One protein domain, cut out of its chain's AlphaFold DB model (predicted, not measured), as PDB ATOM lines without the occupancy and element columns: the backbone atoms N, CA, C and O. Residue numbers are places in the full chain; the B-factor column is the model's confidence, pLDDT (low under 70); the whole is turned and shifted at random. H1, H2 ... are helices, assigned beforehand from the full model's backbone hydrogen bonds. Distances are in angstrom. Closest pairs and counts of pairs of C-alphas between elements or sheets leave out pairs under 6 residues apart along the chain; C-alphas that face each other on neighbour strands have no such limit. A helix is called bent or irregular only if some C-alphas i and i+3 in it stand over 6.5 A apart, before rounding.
ATOM      1  N   LYS A   8     -41.787  42.702  -1.533       69.50
ATOM      2  CA  LYS A   8     -41.048  41.438  -1.707       69.50
ATOM      3  C   LYS A   8     -41.853  40.406  -2.501       69.50
ATOM      4  O   LYS A   8     -41.289  39.820  -3.415       69.50
ATOM      5  N   LEU A   9     -43.138  40.222  -2.193       68.25
ATOM      6  CA  LEU A   9     -44.028  39.289  -2.899       68.25
ATOM      7  C   LEU A   9     -44.270  39.693  -4.361       68.25
ATOM      8  O   LEU A   9     -44.267  38.833  -5.234       68.25
ATOM      9  N   LEU A  10     -44.405  40.992  -4.647       68.75
ATOM     10  CA  LEU A  10     -44.462  41.508  -6.020       68.75
ATOM     11  C   LEU A  10     -43.162  41.245  -6.793       68.75
ATOM     12  O   LEU A  10     -43.213  40.846  -7.953       68.75
ATOM     13  N   LEU A  11     -42.002  41.419  -6.151       69.69
ATOM     14  CA  LEU A  11     -40.700  41.145  -6.765       69.69
ATOM     15  C   LEU A  11     -40.477  39.645  -7.013       69.69
ATOM     16  O   LEU A  11     -40.118  39.276  -8.127       69.69
ATOM     17  N   THR A  12     -40.716  38.768  -6.033       68.50
ATOM     18  CA  THR A  12     -40.545  37.314  -6.223       68.50
ATOM     19  C   THR A  12     -41.596  36.728  -7.163       68.50
ATOM     20  O   THR A  12     -41.259  35.896  -8.003       68.50
ATOM     21  N   GLY A  13     -42.842  37.204  -7.085       65.88
ATOM     22  CA  GLY A  13     -43.905  36.865  -8.027       65.88
ATOM     23  C   GLY A  13     -43.543  37.271  -9.454       65.88
ATOM     24  O   GLY A  13     -43.591  36.435 -10.349       65.88
ATOM     25  N   GLY A  14     -43.089  38.509  -9.670       66.44
ATOM     26  CA  GLY A  14     -42.620  38.977 -10.977       66.44
ATOM     27  C   GLY A  14     -41.441  38.163 -11.522       66.44
ATOM     28  O   GLY A  14     -41.472  37.740 -12.675       66.44
ATOM     29  N   VAL A  15     -40.440  37.869 -10.685       79.56
ATOM     30  CA  VAL A  15     -39.255  37.069 -11.058       79.56
ATOM     31  C   VAL A  15     -39.604  35.633 -11.474       79.56
ATOM     32  O   VAL A  15     -38.881  35.059 -12.284       79.56
ATOM     33  N   LEU A  16     -40.711  35.058 -10.989       77.38
ATOM     34  CA  LEU A  16     -41.191  33.733 -11.411       77.38
ATOM     35  C   LEU A  16     -42.201  33.796 -12.569       77.38
ATOM     36  O   LEU A  16     -42.162  32.952 -13.463       77.38
ATOM     37  N   LEU A  17     -43.080  34.800 -12.601       83.44
ATOM     38  CA  LEU A  17     -44.099  34.946 -13.643       83.44
ATOM     39  C   LEU A  17     -43.512  35.390 -14.988       83.44
ATOM     40  O   LEU A  17     -43.955  34.894 -16.020       83.44
ATOM     41  N   VAL A  18     -42.500  36.264 -15.003       86.75
ATOM     42  CA  VAL A  18     -41.843  36.717 -16.245       86.75
ATOM     43  C   VAL A  18     -41.223  35.560 -17.049       86.75
ATOM     44  O   VAL A  18     -41.560  35.448 -18.227       86.75
ATOM     45  N   PRO A  19     -40.379  34.663 -16.491       87.25
ATOM     46  CA  PRO A  19     -39.832  33.542 -17.258       87.25
ATOM     47  C   PRO A  19     -40.895  32.507 -17.653       87.25
ATOM     48  O   PRO A  19     -40.796  31.941 -18.739       87.25
ATOM     49  N   VAL A  20     -41.939  32.289 -16.842       86.94
ATOM     50  CA  VAL A  20     -43.066  31.414 -17.223       86.94
ATOM     51  C   VAL A  20     -43.853  32.014 -18.391       86.94
ATOM     52  O   VAL A  20     -44.125  31.319 -19.367       86.94
ATOM     53  N   PHE A  21     -44.158  33.313 -18.354       89.19
ATOM     54  CA  PHE A  21     -44.830  34.018 -19.447       89.19
ATOM     55  C   PHE A  21     -43.968  34.063 -20.718       89.19
ATOM     56  O   PHE A  21     -44.475  33.812 -21.812       89.19
ATOM     57  N   ALA A  22     -42.659  34.298 -20.591       86.12
ATOM     58  CA  ALA A  22     -41.705  34.242 -21.699       86.12
ATOM     59  C   ALA A  22     -41.608  32.833 -22.316       86.12
ATOM     60  O   ALA A  22     -41.536  32.697 -23.538       86.12
ATOM     61  N   LEU A  23     -41.660  31.775 -21.500       84.88
ATOM     62  CA  LEU A  23     -41.697  30.390 -21.973       84.88
ATOM     63  C   LEU A  23     -43.009  30.082 -22.711       84.88
ATOM     64  O   LEU A  23     -42.966  29.577 -23.830       84.88
ATOM     65  N   VAL A  24     -44.162  30.426 -22.128       86.38
ATOM     66  CA  VAL A  24     -45.485  30.202 -22.739       86.38
ATOM     67  C   VAL A  24     -45.616  30.963 -24.059       86.38
ATOM     68  O   VAL A  24     -45.979  30.369 -25.072       86.38
ATOM     69  N   THR A  25     -45.249  32.247 -24.096       86.44
ATOM     70  CA  THR A  25     -45.250  33.037 -25.341       86.44
ATOM     71  C   THR A  25     -44.268  32.482 -26.376       86.44
ATOM     72  O   THR A  25     -44.624  32.393 -27.548       86.44
ATOM     73  N   SER A  26     -43.087  32.002 -25.971       80.88
ATOM     74  CA  SER A  26     -42.149  31.330 -26.888       80.88
ATOM     75  C   SER A  26     -42.713  30.031 -27.477       80.88
ATOM     76  O   SER A  26     -42.513  29.760 -28.661       80.88
ATOM     77  N   VAL A  27     -43.438  29.240 -26.680       80.38
ATOM     78  CA  VAL A  27     -44.095  27.999 -27.125       80.38
ATOM     79  C   VAL A  27     -45.282  28.282 -28.050       80.38
ATOM     80  O   VAL A  27     -45.465  27.556 -29.022       80.38
ATOM     81  N   VAL A  28     -46.058  29.338 -27.790       75.94
ATOM     82  CA  VAL A  28     -47.235  29.707 -28.598       75.94
ATOM     83  C   VAL A  28     -46.840  30.391 -29.912       75.94
ATOM     84  O   VAL A  28     -47.306  29.985 -30.973       75.94
ATOM     85  N   PHE A  29     -45.970  31.405 -29.870       82.12
ATOM     86  CA  PHE A  29     -45.656  32.243 -31.035       82.12
ATOM     87  C   PHE A  29     -44.428  31.775 -31.830       82.12
ATOM     88  O   PHE A  29     -44.349  32.031 -33.033       82.12
ATOM     89  N   TRP A  30     -43.493  31.041 -31.212       82.06
ATOM     90  CA  TRP A  30     -42.273  30.549 -31.872       82.06
ATOM     91  C   TRP A  30     -41.981  29.036 -31.701       82.06
ATOM     92  O   TRP A  30     -40.804  28.652 -31.632       82.06
ATOM     93  N   PRO A  31     -42.976  28.120 -31.748       73.06
ATOM     94  CA  PRO A  31     -42.737  26.677 -31.584       73.06
ATOM     95  C   PRO A  31     -41.757  26.123 -32.631       73.06
ATOM     96  O   PRO A  31     -40.880  25.316 -32.322       73.06
ATOM     97  N   GLY A  32     -41.830  26.621 -33.870       71.31
ATOM     98  CA  GLY A  32     -40.908  26.257 -34.949       71.31
ATOM     99  C   GLY A  32     -39.464  26.749 -34.764       71.31
ATOM    100  O   GLY A  32     -38.585  26.289 -35.492       71.31
ATOM    101  N   VAL A  33     -39.199  27.666 -33.825       77.56
ATOM    102  CA  VAL A  33     -37.841  28.072 -33.419       77.56
ATOM    103  C   VAL A  33     -37.336  27.145 -32.316       77.56
ATOM    104  O   VAL A  33     -36.235  26.612 -32.443       77.56
ATOM    105  N   LEU A  34     -38.163  26.867 -31.300       75.38
ATOM    106  CA  LEU A  34     -37.836  25.932 -30.217       75.38
ATOM    107  C   LEU A  34     -37.505  24.530 -30.752       75.38
ATOM    108  O   LEU A  34     -36.482  23.957 -30.381       75.38
ATOM    109  N   LEU A  35     -38.299  24.012 -31.696       75.56
ATOM    110  CA  LEU A  35     -38.033  22.724 -32.349       75.56
ATOM    111  C   LEU A  35     -36.702  22.719 -33.121       75.56
ATOM    112  O   LEU A  35     -35.960  21.744 -33.048       75.56
ATOM    113  N   LYS A  36     -36.349  23.815 -33.809       79.75
ATOM    114  CA  LYS A  36     -35.057  23.938 -34.513       79.75
ATOM    115  C   LYS A  36     -33.880  24.027 -33.539       79.75
ATOM    116  O   LYS A  36     -32.849  23.411 -33.797       79.75
ATOM    117  N   ALA A  37     -34.031  24.750 -32.430       82.19
ATOM    118  CA  ALA A  37     -33.019  24.842 -31.379       82.19
ATOM    119  C   ALA A  37     -32.789  23.480 -30.698       82.19
ATOM    120  O   ALA A  37     -31.642  23.068 -30.520       82.19
ATOM    121  N   TYR A  38     -33.863  22.739 -30.409       82.88
ATOM    122  CA  TYR A  38     -33.791  21.372 -29.895       82.88
ATOM    123  C   TYR A  38     -33.117  20.413 -30.890       82.88
ATOM    124  O   TYR A  38     -32.173  19.724 -30.511       82.88
ATOM    125  N   SER A  39     -33.516  20.411 -32.169       82.38
ATOM    126  CA  SER A  39     -32.859  19.614 -33.222       82.38
ATOM    127  C   SER A  39     -31.368  19.935 -33.362       82.38
ATOM    128  O   SER A  39     -30.548  19.026 -33.478       82.38
ATOM    129  N   TRP A  40     -30.992  21.214 -33.298       87.00
ATOM    130  CA  TRP A  40     -29.595  21.660 -33.337       87.00
ATOM    131  C   TRP A  40     -28.795  21.171 -32.120       87.00
ATOM    132  O   TRP A  40     -27.720  20.596 -32.288       87.00
ATOM    133  N   TYR A  41     -29.341  21.299 -30.909       89.62
ATOM    134  CA  TYR A  41     -28.735  20.762 -29.685       89.62
ATOM    135  C   TYR A  41     -28.601  19.226 -29.723       89.62
ATOM    136  O   TYR A  41     -27.559  18.669 -29.362       89.62
ATOM    137  N   MET A  42     -29.626  18.530 -30.222       88.25
ATOM    138  CA  MET A  42     -29.621  17.077 -30.415       88.25
ATOM    139  C   MET A  42     -28.643  16.629 -31.505       88.25
ATOM    140  O   MET A  42     -28.107  15.527 -31.406       88.25
ATOM    141  N   CYS A  43     -28.359  17.466 -32.506       90.06
ATOM    142  CA  CYS A  43     -27.266  17.233 -33.445       90.06
ATOM    143  C   CYS A  43     -25.900  17.376 -32.751       90.06
ATOM    144  O   CYS A  43     -25.104  16.435 -32.760       90.06
ATOM    145  N   LEU A  44     -25.647  18.516 -32.093       89.38
ATOM    146  CA  LEU A  44     -24.360  18.822 -31.453       89.38
ATOM    147  C   LEU A  44     -23.963  17.794 -30.385       89.38
ATOM    148  O   LEU A  44     -22.878  17.219 -30.454       89.38
ATOM    149  N   SER A  45     -24.857  17.498 -29.437       91.88
ATOM    150  CA  SER A  45     -24.617  16.518 -28.360       91.88
ATOM    151  C   SER A  45     -24.309  15.103 -28.883       91.88
ATOM    152  O   SER A  45     -23.584  14.324 -28.249       91.88
ATOM    153  N   GLN A  46     -24.796  14.768 -30.081       93.06
ATOM    154  CA  GLN A  46     -24.548  13.494 -30.753       93.06
ATOM    155  C   GLN A  46     -23.348  13.514 -31.712       93.06
ATOM    156  O   GLN A  46     -22.998  12.459 -32.241       93.06
ATOM    157  N   GLY A  47     -22.680  14.658 -31.901       91.00
ATOM    158  CA  GLY A  47     -21.592  14.818 -32.875       91.00
ATOM    159  C   GLY A  47     -22.068  14.761 -34.331       91.00
ATOM    160  O   GLY A  47     -21.297  14.405 -35.218       91.00
TER     161      GLY A  47
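What this domain is: This is residues 8 to 47 of the 239 residues of a protein of Xiphophorus couchianus (Monterrey platyfish) (UniProt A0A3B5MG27). Two helices meet near their ends in an open L, the longer arm H1 and the shorter arm H2, with one residue at the corner. The 40 printed residues hold H1 and then H2 and no named strand, and the class is all helix. The whole is extended, with a radius of gyration of the C-alphas of 14.6 A and spans of 45 by 21 by 6 A.

Where its parts are: H1 is residues 8 to 29, 31.1 A from C-alpha 8 at (-41.048, 41.438, -1.707) to C-alpha 29. H1 is neither bent nor irregular, but only just: C-alphas 16 and 19 are 6.0 A apart. H2 is residues 31 to 46, 22.5 A long from first to last C-alpha, ending with C-alpha 46 at (-24.548, 13.494, -30.753).

How they stand to each other: H1 and H2 are close but not clearly touching; their closest C-alphas, those of Val 27 and Leu 34, are 7.3 A apart. Their lines are about perpendicular, at 89 degrees. O i to N i+4 pairs are within hydrogen-bond range in 17 of 18 cases in H1 and 10 of 12 in H2.

The domain as a whole: The two C-alphas farthest apart, those of Lys 8 and Gly 47, are 45.4 A apart. The printed part has no cut, and the link from H1 to H2 is tight. The mean pLDDT of the printed part is 80.8, with residues 8 to 14 under 70.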